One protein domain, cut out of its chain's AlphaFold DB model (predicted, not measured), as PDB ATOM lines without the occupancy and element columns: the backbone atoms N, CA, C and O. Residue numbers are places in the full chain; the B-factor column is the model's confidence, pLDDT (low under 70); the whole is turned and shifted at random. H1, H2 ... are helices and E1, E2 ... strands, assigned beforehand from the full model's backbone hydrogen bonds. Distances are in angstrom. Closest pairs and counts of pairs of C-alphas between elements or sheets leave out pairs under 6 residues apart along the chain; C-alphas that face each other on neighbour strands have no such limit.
ATOM      1  N   GLU A  29     -41.227  12.364 -43.802       94.75
ATOM      2  CA  GLU A  29     -41.782  11.492 -44.840       94.75
ATOM      3  C   GLU A  29     -40.830  10.335 -45.148       94.75
ATOM      4  O   GLU A  29     -41.233   9.178 -45.079       94.75
ATOM      5  N   SER A  30     -39.537  10.616 -45.327       92.88
ATOM      6  CA  SER A  30     -38.529   9.564 -45.506       92.88
ATOM      7  C   SER A  30     -38.437   8.646 -44.280       92.88
ATOM      8  O   SER A  30     -38.273   7.435 -44.414       92.88
ATOM      9  N   PHE A  31     -38.589   9.188 -43.065       93.75
ATOM     10  CA  PHE A  31     -38.675   8.373 -41.852       93.75
ATOM     11  C   PHE A  31     -39.855   7.397 -41.918       93.75
ATOM     12  O   PHE A  31     -39.689   6.214 -41.605       93.75
ATOM     13  N   LYS A  32     -41.031   7.869 -42.352       95.31
ATOM     14  CA  LYS A  32     -42.224   7.030 -42.504       95.31
ATOM     15  C   LYS A  32     -42.029   5.953 -43.562       95.31
ATOM     16  O   LYS A  32     -42.248   4.778 -43.273       95.31
ATOM     17  N   GLU A  33     -41.531   6.315 -44.738       93.50
ATOM     18  CA  GLU A  33     -41.240   5.362 -45.814       93.50
ATOM     19  C   GLU A  33     -40.285   4.253 -45.359       93.50
ATOM     20  O   GLU A  33     -40.488   3.074 -45.663       93.50
ATOM     21  N   LEU A  34     -39.267   4.604 -44.569       92.81
ATOM     22  CA  LEU A  34     -38.263   3.644 -44.130       92.81
ATOM     23  C   LEU A  34     -38.704   2.783 -42.942       92.81
ATOM     24  O   LEU A  34     -38.289   1.625 -42.858       92.81
ATOM     25  N   ARG A  35     -39.493   3.339 -42.012       94.00
ATOM     26  CA  ARG A  35     -39.705   2.749 -40.676       94.00
ATOM     27  C   ARG A  35     -41.157   2.567 -40.270       94.00
ATOM     28  O   ARG A  35     -41.404   1.839 -39.319       94.00
ATOM     29  N   VAL A  36     -42.120   3.201 -40.924       96.25
ATOM     30  CA  VAL A  36     -43.517   3.199 -40.467       96.25
ATOM     31  C   VAL A  36     -44.379   2.416 -41.442       96.25
ATOM     32  O   VAL A  36     -44.321   2.621 -42.651       96.25
ATOM     33  N   ASP A  37     -45.181   1.503 -40.915       97.94
ATOM     34  CA  ASP A  37     -46.170   0.732 -41.659       97.94
ATOM     35  C   ASP A  37     -47.482   0.779 -40.881       97.94
ATOM     36  O   ASP A  37     -47.707  -0.015 -39.961       97.94
ATOM     37  N   TYR A  38     -48.286   1.797 -41.190       97.69
ATOM     38  CA  TYR A  38     -49.534   2.081 -40.501       97.69
ATOM     39  C   TYR A  38     -50.644   2.495 -41.487       97.69
ATOM     40  O   TYR A  38     -50.434   3.446 -42.244       97.69
ATOM     41  N   PRO A  39     -51.829   1.847 -41.451       96.75
ATOM     42  CA  PRO A  39     -52.141   0.632 -40.684       96.75
ATOM     43  C   PRO A  39     -51.190  -0.534 -41.014       96.75
ATOM     44  O   PRO A  39     -50.633  -0.571 -42.109       96.75
ATOM     45  N   LYS A  40     -50.966  -1.459 -40.063       97.38
ATOM     46  CA  LYS A  40     -50.062  -2.609 -40.277       97.38
ATOM     47  C   LYS A  40     -50.534  -3.383 -41.507       97.38
ATOM     48  O   LYS A  40     -51.697  -3.774 -41.576       97.38
ATOM     49  N   THR A  41     -49.628  -3.627 -42.449       98.12
ATOM     50  CA  THR A  41     -49.907  -4.443 -43.629       98.12
ATOM     51  C   THR A  41     -50.392  -5.829 -43.202       98.12
ATOM     52  O   THR A  41     -49.737  -6.516 -42.420       98.12
ATOM     53  N   GLU A  42     -51.525  -6.270 -43.742       97.75
ATOM     54  CA  GLU A  42     -52.076  -7.588 -43.431       97.75
ATOM     55  C   GLU A  42     -51.207  -8.715 -44.011       97.75
ATOM     56  O   GLU A  42     -50.783  -8.670 -45.180       97.75
ATOM     57  N   ALA A  43     -50.952  -9.731 -43.181       97.88
ATOM     58  CA  ALA A  43     -50.257 -10.957 -43.541       97.88
ATOM     59  C   ALA A  43     -50.634 -12.107 -42.581       97.88
ATOM     60  O   ALA A  43     -50.974 -11.840 -41.428       97.88
ATOM     61  N   PRO A  44     -50.508 -13.379 -43.007       97.75
ATOM     62  CA  PRO A  44     -50.855 -14.535 -42.171       97.75
ATOM     63  C   PRO A  44     -50.023 -14.684 -40.887       97.75
ATOM     64  O   PRO A  44     -50.479 -15.286 -39.922       97.75
ATOM     65  N   ASN A  45     -48.779 -14.194 -40.888       97.75
ATOM     66  CA  ASN A  45     -47.868 -14.193 -39.742       97.75
ATOM     67  C   ASN A  45     -46.758 -13.145 -39.948       97.75
ATOM     68  O   ASN A  45     -46.635 -12.561 -41.028       97.75
ATOM     69  N   ASP A  46     -45.920 -12.936 -38.929       97.94
ATOM     70  CA  ASP A  46     -44.873 -11.910 -38.966       97.94
ATOM     71  C   ASP A  46     -43.756 -12.188 -39.994       97.94
ATOM     72  O   ASP A  46     -43.167 -11.247 -40.525       97.94
ATOM     73  N   ASN A  47     -43.484 -13.448 -40.349       97.62
ATOM     74  CA  ASN A  47     -42.486 -13.769 -41.379       97.62
ATOM     75  C   ASN A  47     -42.981 -13.346 -42.768       97.62
ATOM     76  O   ASN A  47     -42.262 -12.685 -43.522       97.62
ATOM     77  N   GLU A  48     -44.231 -13.686 -43.096       98.06
ATOM     78  CA  GLU A  48     -44.856 -13.274 -44.356       98.06
ATOM     79  C   GLU A  48     -45.099 -11.760 -44.395       98.06
ATOM     80  O   GLU A  48     -44.925 -11.143 -45.447       98.06
ATOM     81  N   TYR A  49     -45.394 -11.136 -43.249       98.19
ATOM     82  CA  TYR A  49     -45.408  -9.680 -43.099       98.19
ATOM     83  C   TYR A  49     -44.060  -9.067 -43.501       98.19
ATOM     84  O   TYR A  49     -44.002  -8.232 -44.405       98.19
ATOM     85  N   CYS A  50     -42.963  -9.515 -42.883       97.44
ATOM     86  CA  CYS A  50     -41.628  -8.978 -43.139       97.44
ATOM     87  C   CYS A  50     -41.206  -9.168 -44.593       97.44
ATOM     88  O   CYS A  50     -40.725  -8.231 -45.229       97.44
ATOM     89  N   LYS A  51     -41.460 -10.349 -45.160       96.81
ATOM     90  CA  LYS A  51     -41.243 -10.622 -46.585       96.81
ATOM     91  C   LYS A  51     -42.020  -9.651 -47.472       96.81
ATOM     92  O   LYS A  51     -41.443  -9.116 -48.417       96.81
ATOM     93  N   LYS A  52     -43.306  -9.419 -47.187       97.44
ATOM     94  CA  LYS A  52     -44.176  -8.533 -47.973       97.44
ATOM     95  C   LYS A  52     -43.707  -7.082 -47.901       97.44
ATOM     96  O   LYS A  52     -43.487  -6.471 -48.946       97.44
ATOM     97  N   VAL A  53     -43.485  -6.549 -46.701       97.19
ATOM     98  CA  VAL A  53     -43.131  -5.135 -46.509       97.19
ATOM     99  C   VAL A  53     -41.698  -4.841 -46.956       97.19
ATOM    100  O   VAL A  53     -41.483  -3.886 -47.702       97.19
ATOM    101  N   MET A  54     -40.717  -5.683 -46.606       95.31
ATOM    102  CA  MET A  54     -39.327  -5.457 -47.028       95.31
ATOM    103  C   MET A  54     -39.168  -5.559 -48.548       95.31
ATOM    104  O   MET A  54     -38.434  -4.766 -49.134       95.31
ATOM    105  N   ARG A  55     -39.859  -6.499 -49.214       94.38
ATOM    106  CA  ARG A  55     -39.837  -6.589 -50.686       94.38
ATOM    107  C   ARG A  55     -40.574  -5.428 -51.335       94.38
ATOM    108  O   ARG A  55     -40.013  -4.807 -52.231       94.38
ATOM    109  N   GLY A  56     -41.781  -5.114 -50.861       94.44
ATOM    110  CA  GLY A  56     -42.597  -4.023 -51.399       94.44
ATOM    111  C   GLY A  56     -41.904  -2.660 -51.333       94.44
ATOM    112  O   GLY A  56     -42.140  -1.818 -52.189       94.44
ATOM    113  N   ARG A  57     -40.998  -2.470 -50.366       93.00
ATOM    114  CA  ARG A  57     -40.211  -1.239 -50.190       93.00
ATOM    115  C   ARG A  57     -38.784  -1.315 -50.750       93.00
ATOM    116  O   ARG A  57     -37.992  -0.411 -50.511       93.00
ATOM    117  N   GLY A  58     -38.406  -2.397 -51.440       91.00
ATOM    118  CA  GLY A  58     -37.044  -2.572 -51.969       91.00
ATOM    119  C   GLY A  58     -35.949  -2.696 -50.893       91.00
ATOM    120  O   GLY A  58     -34.765  -2.526 -51.177       91.00
ATOM    121  N   GLN A  59     -36.324  -3.018 -49.655       89.56
ATOM    122  CA  GLN A  59     -35.462  -3.072 -48.470       89.56
ATOM    123  C   GLN A  59     -34.874  -4.470 -48.201       89.56
ATOM    124  O   GLN A  59     -34.395  -4.754 -47.108       89.56
ATOM    125  N   THR A  60     -34.852  -5.356 -49.197       85.06
ATOM    126  CA  THR A  60     -34.350  -6.742 -49.071       85.06
ATOM    127  C   THR A  60     -32.845  -6.841 -48.804       85.06
ATOM    128  O   THR A  60     -32.361  -7.878 -48.354       85.06
ATOM    129  N   LYS A  61     -32.094  -5.763 -49.059       86.62
ATOM    130  CA  LYS A  61     -30.663  -5.669 -48.736       86.62
ATOM    131  C   LYS A  61     -30.408  -5.402 -47.247       86.62
ATOM    132  O   LYS A  61     -29.290  -5.615 -46.784       86.62
ATOM    133  N   LEU A  62     -31.412  -4.930 -46.502       87.75
ATOM    134  CA  LEU A  62     -31.290  -4.719 -45.063       87.75
ATOM    135  C   LEU A  62     -31.315  -6.073 -44.353       87.75
ATOM    136  O   LEU A  62     -32.240  -6.858 -44.532       87.75
ATOM    137  N   LYS A  63     -30.305  -6.336 -43.517       91.88
ATOM    138  CA  LYS A  63     -30.271  -7.536 -42.667       91.88
ATOM    139  C   LYS A  63     -31.307  -7.483 -41.546       91.88
ATOM    140  O   LYS A  63     -31.788  -8.527 -41.120       91.88
ATOM    141  N   ALA A  64     -31.655  -6.282 -41.088       91.81
ATOM    142  CA  ALA A  64     -32.707  -6.067 -40.111       91.81
ATOM    143  C   ALA A  64     -33.371  -4.701 -40.312       91.81
ATOM    144  O   ALA A  64     -32.698  -3.734 -40.668       91.81
ATOM    145  N   ASN A  65     -34.672  -4.616 -40.045       92.75
ATOM    146  CA  ASN A  65     -35.398  -3.358 -39.930       92.75
ATOM    147  C   ASN A  65     -36.540  -3.499 -38.919       92.75
ATOM    148  O   ASN A  65     -37.129  -4.567 -38.788       92.75
ATOM    149  N   THR A  66     -36.876  -2.420 -38.222       93.94
ATOM    150  CA  THR A  66     -38.028  -2.384 -37.312       93.94
ATOM    151  C   THR A  66     -39.106  -1.515 -37.933       93.94
ATOM    152  O   THR A  66     -38.867  -0.326 -38.156       93.94
ATOM    153  N   TYR A  67     -40.280  -2.099 -38.178       96.19
ATOM    154  CA  TYR A  67     -41.455  -1.370 -38.639       96.19
ATOM    155  C   TYR A  67     -42.350  -0.989 -37.468       96.19
ATOM    156  O   TYR A  67     -42.617  -1.795 -36.580       96.19
ATOM    157  N   ILE A  68     -42.807   0.255 -37.477       96.88
ATOM    158  CA  ILE A  68     -43.632   0.865 -36.439       96.88
ATOM    159  C   ILE A  68     -45.074   0.888 -36.931       96.88
ATOM    160  O   ILE A  68     -45.329   1.376 -38.032       96.88
ATOM    161  N   HIS A  69     -46.014   0.413 -36.114       97.56
ATOM    162  CA  HIS A  69     -47.440   0.403 -36.449       97.56
ATOM    163  C   HIS A  69     -48.173   1.430 -35.592       97.56
ATOM    164  O   HIS A  69     -48.922   1.082 -34.680       97.56
ATOM    165  N   ALA A  70     -47.924   2.706 -35.872       96.56
ATOM    166  CA  ALA A  70     -48.534   3.811 -35.148       96.56
ATOM    167  C   ALA A  70     -48.886   4.969 -36.095       96.56
ATOM    168  O   ALA A  70     -48.160   5.183 -37.071       96.56
ATOM    169  N   PRO A  71     -49.956   5.730 -35.802       96.75
ATOM    170  CA  PRO A  71     -50.312   6.917 -36.567       96.75
ATOM    171  C   PRO A  71     -49.313   8.060 -36.343       96.75
ATOM    172  O   PRO A  71     -48.631   8.132 -35.316       96.75
ATOM    173  N   ASP A  72     -49.303   9.023 -37.268       95.75
ATOM    174  CA  ASP A  72     -48.427  10.201 -37.220       95.75
ATOM    175  C   ASP A  72     -48.540  10.973 -35.896       95.75
ATOM    176  O   ASP A  72     -47.533  11.449 -35.375       95.75
ATOM    177  N   SER A  73     -49.733  11.058 -35.297       93.94
ATOM    178  CA  SER A  73     -49.949  11.738 -34.012       93.94
ATOM    179  C   SER A  73     -49.115  11.139 -32.872       93.94
ATOM    180  O   SER A  73     -48.524  11.881 -32.082       93.94
ATOM    181  N   GLU A  74     -49.002   9.812 -32.805       93.75
ATOM    182  CA  GLU A  74     -48.204   9.114 -31.794       93.75
ATOM    183  C   GLU A  74     -46.700   9.245 -32.055       93.75
ATOM    184  O   GLU A  74     -45.908   9.378 -31.115       93.75
ATOM    185  N   LEU A  75     -46.299   9.275 -33.328       93.31
ATOM    186  CA  LEU A  75     -44.909   9.498 -33.727       93.31
ATOM    187  C   LEU A  75     -44.456  10.926 -33.388       93.31
ATOM    188  O   LEU A  75     -43.403  11.117 -32.781       93.31
ATOM    189  N   LEU A  76     -45.273  11.932 -33.714       92.50
ATOM    190  CA  LEU A  76     -45.006  13.343 -33.413       92.50
ATOM    191  C   LEU A  76     -44.976  13.608 -31.902       92.50
ATOM    192  O   LEU A  76     -44.174  14.414 -31.420       92.50
ATOM    193  N   ALA A  77     -45.780  12.880 -31.121       90.69
ATOM    194  CA  ALA A  77     -45.749  12.967 -29.664       90.69
ATOM    195  C   ALA A  77     -44.368  12.618 -29.073       90.69
ATOM    196  O   ALA A  77     -44.037  13.105 -27.990       90.69
ATOM    197  N   ALA A  78     -43.528  11.845 -29.776       88.25
ATOM    198  CA  ALA A  78     -42.160  11.555 -29.343       88.25
ATOM    199  C   ALA A  78     -41.280  12.812 -29.248       88.25
ATOM    200  O   ALA A  78     -40.429  12.893 -28.359       88.25
ATOM    201  N   CYS A  79     -41.507  13.785 -30.136       87.12
ATOM    202  CA  CYS A  79     -40.734  15.023 -30.238       87.12
ATOM    203  C   CYS A  79     -41.359  16.199 -29.463       87.12
ATOM    204  O   CYS A  79     -40.698  17.211 -29.246       87.12
ATOM    205  N   ASN A  80     -42.601  16.059 -28.982       77.88
ATOM    206  CA  ASN A  80     -43.324  17.103 -28.237       77.88
ATOM    207  C   ASN A  80     -43.215  16.985 -26.703       77.88
ATOM    208  O   ASN A  80     -43.714  17.838 -25.966       77.88
ATOM    209  N   ARG A  81     -42.558  15.945 -26.172       66.44
ATOM    210  CA  ARG A  81     -42.408  15.759 -24.717       66.44
ATOM    211  C   ARG A  81     -41.383  16.742 -24.145       66.44
ATOM    212  O   ARG A  81     -40.277  16.845 -24.664       66.44
ATOM    213  N   LYS A  82     -41.697  17.378 -23.003       57.34
ATOM    214  CA  LYS A  82     -40.820  18.326 -22.263       57.34
ATOM    215  C   LYS A  82     -39.361  17.844 -22.084       57.34
ATOM    216  O   LYS A  82     -38.467  18.671 -21.968       57.34
ATOM    217  N   LYS A  83     -39.114  16.524 -22.115       53.28
ATOM    218  CA  LYS A  83     -37.784  15.890 -22.030       53.28
ATOM    219  C   LYS A  83     -36.876  16.125 -23.256       53.28
ATOM    220  O   LYS A  83     -35.666  16.061 -23.097       53.28
ATOM    221  N   TYR A  84     -37.428  16.421 -24.439       55.34
ATOM    222  CA  TYR A  84     -36.662  16.758 -25.654       55.34
ATOM    223  C   TYR A  84     -35.927  18.105 -25.516       55.34
ATOM    224  O   TYR A  84     -34.780  18.244 -25.921       55.34
ATOM    225  N   LYS A  85     -36.548  19.084 -24.845       54.09
ATOM    226  CA  LYS A  85     -36.020  20.455 -24.732       54.09
ATOM    227  C   LYS A  85     -34.816  20.611 -23.797       54.09
ATOM    228  O   LYS A  85     -34.278  21.705 -23.709       54.09
ATOM    229  N   LEU A  86     -34.427  19.559 -23.074       53.16
ATOM    230  CA  LEU A  86     -33.510  19.688 -21.944       53.16
ATOM    231  C   LEU A  86     -32.044  19.382 -22.236       53.16
ATOM    232  O   LEU A  86     -31.283  19.697 -21.342       53.16
ATOM    233  N   ASN A  87     -31.666  18.786 -23.385       53.91
ATOM    234  CA  ASN A  87     -30.264  18.663 -23.880       53.91
ATOM    235  C   ASN A  87     -30.072  17.701 -25.079       53.91
ATOM    236  O   ASN A  87     -28.938  17.379 -25.431       53.91
ATOM    237  N   HIS A  88     -31.130  17.181 -25.713       54.88
ATOM    238  CA  HIS A  88     -30.965  16.121 -26.709       54.88
ATOM    239  C   HIS A  88     -31.902  16.299 -27.895       54.88
ATOM    240  O   HIS A  88     -33.116  16.314 -27.726       54.88
ATOM    241  N   GLU A  89     -31.339  16.258 -29.104       67.56
ATOM    242  CA  GLU A  89     -32.057  16.139 -30.382       67.56
ATOM    243  C   GLU A  89     -32.922  14.861 -30.471       67.56
ATOM    244  O   GLU A  89     -33.487  14.554 -31.511       67.56
ATOM    245  N   TYR A  90     -33.030  14.070 -29.400       78.81
ATOM    246  CA  TYR A  90     -33.642  12.753 -29.406       78.81
ATOM    247  C   TYR A  90     -34.972  12.727 -28.647       78.81
ATOM    248  O   TYR A  90     -35.021  12.942 -27.435       78.81
ATOM    249  N   GLY A  91     -36.045  12.382 -29.357       84.19
ATOM    250  CA  GLY A  91     -37.360  12.076 -28.798       84.19
ATOM    251  C   GLY A  91     -37.510  10.603 -28.409       84.19
ATOM    252  O   GLY A  91     -36.737   9.736 -28.837       84.19
ATOM    253  N   ARG A  92     -38.524  10.304 -27.590       85.88
ATOM    254  CA  ARG A  92     -38.922   8.927 -27.243       85.88
ATOM    255  C   ARG A  92     -40.436   8.774 -27.274       85.88
ATOM    256  O   ARG A  92     -41.145   9.563 -26.640       85.88
ATOM    257  N   THR A  93     -40.911   7.737 -27.957       83.69
ATOM    258  CA  THR A  93     -42.337   7.397 -28.047       83.69
ATOM    259  C   THR A  93     -42.867   6.838 -26.719       83.69
ATOM    260  O   THR A  93     -42.123   6.610 -25.762       83.69
ATOM    261  N   SER A  94     -44.184   6.658 -26.598       86.62
ATOM    262  CA  SER A  94     -44.758   5.645 -25.693       86.62
ATOM    263  C   SER A  94     -44.410   4.244 -26.210       86.62
ATOM    264  O   SER A  94     -43.785   4.107 -27.264       86.62
ATOM    265  N   ARG A  95     -44.799   3.200 -25.477       92.94
ATOM    266  CA  ARG A  95     -44.724   1.836 -25.999       92.94
ATOM    267  C   ARG A  95     -45.650   1.726 -27.217       92.94
ATOM    268  O   ARG A  95     -46.849   1.930 -27.069       92.94
ATOM    269  N   LEU A  96     -45.082   1.462 -28.390       94.44
ATOM    270  CA  LEU A  96     -45.792   1.335 -29.663       94.44
ATOM    271  C   LEU A  96     -45.766  -0.118 -30.134       94.44
ATOM    272  O   LEU A  96     -44.778  -0.808 -29.866       94.44
ATOM    273  N   PRO A  97     -46.783  -0.588 -30.874       96.56
ATOM    274  CA  PRO A  97     -46.688  -1.846 -31.597       96.56
ATOM    275  C   PRO A  97     -45.608  -1.745 -32.681       96.56
ATOM    276  O   PRO A  97     -45.593  -0.801 -33.477       96.56
ATOM    277  N   THR A  98     -44.706  -2.721 -32.725       96.38
ATOM    278  CA  THR A  98     -43.665  -2.803 -33.756       96.38
ATOM    279  C   THR A  98     -43.468  -4.239 -34.210       96.38
ATOM    280  O   THR A  98     -43.804  -5.165 -33.473       96.38
ATOM    281  N   THR A  99     -42.890  -4.414 -35.393       97.06
ATOM    282  CA  THR A  99     -42.398  -5.707 -35.871       97.06
ATOM    283  C   THR A  99     -40.920  -5.576 -36.219       97.06
ATOM    284  O   THR A  99     -40.546  -4.764 -37.069       97.06
ATOM    285  N   LEU A 100     -40.069  -6.368 -35.565       95.25
ATOM    286  CA  LEU A 100     -38.678  -6.538 -35.970       95.25
ATOM    287  C   LEU A 100     -38.624  -7.548 -37.112       95.25
ATOM    288  O   LEU A 100     -39.020  -8.696 -36.937       95.25
ATOM    289  N   CYS A 101     -38.100  -7.117 -38.249       95.81
ATOM    290  CA  CYS A 101     -37.845  -7.948 -39.408       95.81
ATOM    291  C   CYS A 101     -36.353  -8.197 -39.555       95.81
ATOM    292  O   CYS A 101     -35.565  -7.253 -39.509       95.81
ATOM    293  N   THR A 102     -35.966  -9.445 -39.785       94.88
ATOM    294  CA  THR A 102     -34.608  -9.817 -40.178       94.88
ATOM    295  C   THR A 102     -34.634 -10.626 -41.466       94.88
ATOM    296  O   THR A 102     -35.601 -11.329 -41.769       94.88
ATOM    297  N   HIS A 103     -33.577 -10.482 -42.259       90.88
ATOM    298  CA  HIS A 103     -33.413 -11.185 -43.521       90.88
ATOM    299  C   HIS A 103     -32.058 -11.882 -43.540       90.88
ATOM    300  O   HIS A 103     -31.008 -11.233 -43.470       90.88
ATOM    301  N   ASP A 104     -32.089 -13.206 -43.659       89.75
ATOM    302  CA  ASP A 104     -30.889 -14.021 -43.766       89.75
ATOM    303  C   ASP A 104     -31.063 -15.152 -44.773       89.75
ATOM    304  O   ASP A 104     -32.099 -15.810 -44.799       89.75
ATOM    305  N   ASP A 105     -30.062 -15.321 -45.635       87.44
ATOM    306  CA  ASP A 105     -30.029 -16.329 -46.704       87.44
ATOM    307  C   ASP A 105     -31.359 -16.498 -47.482       87.44
ATOM    308  O   ASP A 105     -31.896 -17.591 -47.658       87.44
ATOM    309  N   GLY A 106     -31.973 -15.380 -47.889       85.31
ATOM    310  CA  GLY A 106     -33.234 -15.378 -48.644       85.31
ATOM    311  C   GLY A 106     -34.499 -15.637 -47.813       85.31
ATOM    312  O   GLY A 106     -35.609 -15.577 -48.355       85.31
ATOM    313  N   ARG A 107     -34.362 -15.895 -46.508       92.50
ATOM    314  CA  ARG A 107     -35.463 -16.114 -45.562       92.50
ATOM    315  C   ARG A 107     -35.743 -14.856 -44.751       92.50
ATOM    316  O   ARG A 107     -34.834 -14.116 -44.384       92.50
ATOM    317  N   PHE A 108     -37.023 -14.633 -44.466       95.06
ATOM    318  CA  PHE A 108     -37.501 -13.511 -43.663       95.06
ATOM    319  C   PHE A 108     -38.015 -14.026 -42.329       95.06
ATOM    320  O   PHE A 108     -38.806 -14.970 -42.295       95.06
ATOM    321  N   PHE A 109     -37.598 -13.371 -41.255       96.38
ATOM    322  CA  PHE A 109     -38.077 -13.637 -39.910       96.38
ATOM    323  C   PHE A 109     -38.689 -12.365 -39.340       96.38
ATOM    324  O   PHE A 109     -38.139 -11.276 -39.516       96.38
ATOM    325  N   GLY A 110     -39.830 -12.505 -38.679       96.88
ATOM    326  CA  GLY A 110     -40.555 -11.408 -38.067       96.88
ATOM    327  C   GLY A 110     -40.888 -11.688 -36.609       96.88
ATOM    328  O   GLY A 110     -41.191 -12.819 -36.234       96.88
ATOM    329  N   SER A 111     -40.842 -10.644 -35.787       96.50
ATOM    330  CA  SER A 111     -41.242 -10.702 -34.384       96.50
ATOM    331  C   SER A 111     -41.975  -9.426 -33.980       96.50
ATOM    332  O   SER A 111     -41.372  -8.351 -33.901       96.50
ATOM    333  N   SER A 112     -43.284  -9.538 -33.742       95.69
ATOM    334  CA  SER A 112     -44.102  -8.465 -33.179       95.69
ATOM    335  C   SER A 112     -43.750  -8.249 -31.711       95.69
ATOM    336  O   SER A 112     -44.022  -9.092 -30.857       95.69
ATOM    337  N   LEU A 113     -43.154  -7.097 -31.411       90.94
ATOM    338  CA  LEU A 113     -42.695  -6.734 -30.075       90.94
ATOM    339  C   LEU A 113     -43.091  -5.281 -29.793       90.94
ATOM    340  O   LEU A 113     -42.568  -4.366 -30.434       90.94
ATOM    341  N   PRO A 114     -44.020  -5.016 -28.860       93.06
ATOM    342  CA  PRO A 114     -44.333  -3.649 -28.489       93.06
ATOM    343  C   PRO A 114     -43.172  -3.055 -27.693       93.06
ATOM    344  O   PRO A 114     -42.745  -3.632 -26.696       93.06
ATOM    345  N   GLY A 115     -42.702  -1.871 -28.068       89.88
ATOM    346  CA  GLY A 115     -41.555  -1.261 -27.403       89.88
ATOM    347  C   GLY A 115     -41.477   0.245 -27.576       89.88
ATOM    348  O   GLY A 115     -42.288   0.874 -28.255       89.88
ATOM    349  N   THR A 116     -40.509   0.842 -26.898       91.25
ATOM    350  CA  THR A 116     -40.223   2.273 -26.971       91.25
ATOM    351  C   THR A 116     -39.171   2.536 -28.034       91.25
ATOM    352  O   THR A 116     -38.137   1.869 -28.072       91.25
ATOM    353  N   ILE A 117     -39.401   3.550 -28.863       89.50
ATOM    354  CA  ILE A 117     -38.499   3.919 -29.949       89.50
ATOM    355  C   ILE A 117     -37.812   5.233 -29.608       89.50
ATOM    356  O   ILE A 117     -38.447   6.193 -29.161       89.50
ATOM    357  N   LYS A 118     -36.499   5.275 -29.836       90.81
ATOM    358  CA  LYS A 118     -35.694   6.492 -29.789       90.81
ATOM    359  C   LYS A 118     -35.537   7.027 -31.208       90.81
ATOM    360  O   LYS A 118     -35.069   6.308 -32.093       90.81
ATOM    361  N   VAL A 119     -35.885   8.293 -31.406       89.25
ATOM    362  CA  VAL A 119     -35.808   8.972 -32.706       89.25
ATOM    363  C   VAL A 119     -35.009  10.260 -32.595       89.25
ATOM    364  O   VAL A 119     -35.025  10.892 -31.544       89.25
ATOM    365  N   LEU A 120     -34.308  10.642 -33.659       89.25
ATOM    366  CA  LEU A 120     -33.815  12.002 -33.850       89.25
ATOM    367  C   LEU A 120     -34.996  12.882 -34.263       89.25
ATOM    368  O   LEU A 120     -35.764  12.497 -35.145       89.25
ATOM    369  N   CYS A 121     -35.127  14.039 -33.632       88.38
ATOM    370  CA  CYS A 121     -36.173  15.017 -33.861       88.38
ATOM    371  C   CYS A 121     -35.559  16.310 -34.399       88.38
ATOM    372  O   CYS A 121     -34.634  16.854 -33.806       88.38
ATOM    373  N   VAL A 122     -36.129  16.831 -35.483       86.62
ATOM    374  CA  VAL A 122     -35.790  18.138 -36.057       86.62
ATOM    375  C   VAL A 122     -37.089  18.916 -36.207       86.62
ATOM    376  O   VAL A 122     -38.067  18.398 -36.742       86.62
ATOM    377  N   ASN A 123     -37.137  20.145 -35.683       85.56
ATOM    378  CA  ASN A 123     -38.332  21.004 -35.724       85.56
ATOM    379  C   ASN A 123     -39.618  20.305 -35.232       85.56
ATOM    380  O   ASN A 123     -40.691  20.462 -35.811       85.56
ATOM    381  N   GLY A 124     -39.506  19.494 -34.173       86.44
ATOM    382  CA  GLY A 124     -40.642  18.774 -33.584       86.44
ATOM    383  C   GLY A 124     -41.108  17.544 -34.371       86.44
ATOM    384  O   GLY A 124     -42.139  16.973 -34.026       86.44
ATOM    385  N   LYS A 125     -40.368  17.108 -35.398       90.62
ATOM    386  CA  LYS A 125     -40.704  15.934 -36.213       90.62
ATOM    387  C   LYS A 125     -39.622  14.855 -36.130       90.62
ATOM    388  O   LYS A 125     -38.442  15.205 -36.174       90.62
ATOM    389  N   PRO A 126     -39.985  13.562 -36.046       91.62
ATOM    390  CA  PRO A 126     -39.026  12.474 -36.186       91.62
ATOM    391  C   PRO A 126     -38.400  12.507 -37.577       91.62
ATOM    392  O   PRO A 126     -39.116  12.607 -38.566       91.62
ATOM    393  N   VAL A 127     -37.081  12.402 -37.662       91.25
ATOM    394  CA  VAL A 127     -36.380  12.295 -38.949       91.25
ATOM    395  C   VAL A 127     -35.566  11.015 -39.028       91.25
ATOM    396  O   VAL A 127     -35.498  10.407 -40.079       91.25
ATOM    397  N   ALA A 128     -35.046  10.488 -37.917       89.75
ATOM    398  CA  ALA A 128     -34.251   9.267 -37.983       89.75
ATOM    399  C   ALA A 128     -34.483   8.321 -36.809       89.75
ATOM    400  O   ALA A 128     -34.653   8.742 -35.667       89.75
ATOM    401  N   PHE A 129     -34.420   7.021 -37.077       89.56
ATOM    402  CA  PHE A 129     -34.450   5.993 -36.042       89.56
ATOM    403  C   PHE A 129     -33.080   5.872 -35.362       89.56
ATOM    404  O   PHE A 129     -32.032   5.967 -36.009       89.56
ATOM    405  N   ARG A 130     -33.072   5.676 -34.040       88.56
ATOM    406  CA  ARG A 130     -31.838   5.601 -33.238       88.56
ATOM    407  C   ARG A 130     -31.782   4.413 -32.295       88.56
ATOM    408  O   ARG A 130     -30.702   4.084 -31.821       88.56
ATOM    409  N   GLY A 131     -32.913   3.784 -32.007       84.81
ATOM    410  CA  GLY A 131     -32.928   2.584 -31.189       84.81
ATOM    411  C   GLY A 131     -34.327   2.167 -30.774       84.81
ATOM    412  O   GLY A 131     -35.293   2.915 -30.925       84.81
ATOM    413  N   PHE A 132     -34.390   0.969 -30.215       85.56
ATOM    414  CA  PHE A 132     -35.598   0.323 -29.735       85.56
ATOM    415  C   PHE A 132     -35.329  -0.324 -28.373       85.56
ATOM    416  O   PHE A 132     -34.221  -0.789 -28.105       85.56
ATOM    417  N   THR A 133     -36.336  -0.330 -27.508       85.31
ATOM    418  CA  THR A 133     -36.318  -0.997 -26.202       85.31
ATOM    419  C   THR A 133     -37.653  -1.714 -26.021       85.31
ATOM    420  O   THR A 133     -38.686  -1.043 -25.979       85.31
ATOM    421  N   ALA A 134     -37.623  -3.048 -25.981       76.38
ATOM    422  CA  ALA A 134     -38.802  -3.912 -25.824       76.38
ATOM    423  C   ALA A 134     -39.425  -3.822 -24.420       76.38
ATOM    424  O   ALA A 134     -38.660  -3.567 -23.464       76.38
TER     425      ALA A 134
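What this domain is: This is residues 29 to 134 of the 134 residues of the protein "RNase-Ginf3" of Gerrhonotus infernalis (UniProt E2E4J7). Two small three-stranded sheets stand end to end in an elongated domain. H2 packs across one face of the first sheet, H3 packs on the second, and H1 bridges E1 and E6 between them. The printed 106 residues hold H1 H2 E1 H3 E2 E3 E4 E5 E6 in chain order, with antiparallel sheets E1 - E3 - E4 and E2 - E5 - E6. The class is mixed; the whole is compact, radius of gyration of the C-alphas 13.9 A, spanning 44 by 22 by 22 A.

Where its parts are: H1, residues 29 to 35, begins at C-alpha 29 (-41.782, 11.492, -44.840). H2 is 46 to 56, 14.9 A; E1 64 to 68; H3 72 to 80; E2 90 to 92; E3 98 to 104, 19.7 A; E4 107 to 112, 16.9 A; E5 116 to 122, 18.8 A. E6, 125 to 133, 20.2 A, ends at C-alpha 133 (-36.318, -0.997, -26.202).

How they stand to each other: H1's closest C-alphas to E1 are Arg 35 and Tyr 67, 4.9 A, and to E6 Phe 31 and Val 127, 5.4 A. H2 forms two layers with E1 E3 E4, a helix on one face of a sheet, at a height of 7.7 A. N 65 and O 101 of E1 and E3 are 2.8 A apart; in hairpin E3 and E4, N 100 and O 111 are 2.9 A apart. H3 is on the strongly twisted sheet E2 E5 E6; C-alphas Ala 78 and Arg 92 are closest to E2, 4.7 A. N 91 and O 119 of E2 and E5 are 2.8 A apart; in hairpin E5 and E6, N 116 and O 133 are 2.8 A apart. E6 bends by 82 degrees at residue 128. O i to N i+4 pairs are within hydrogen-bond range throughout H1 and H2, and 3 of 5 in H3.

The domain as a whole: C-alphas of Leu 86 and Gly 106 are farthest apart, 44.1 A. The printed part has no cut and no long link. Residues 81 to 89 are under pLDDT 70.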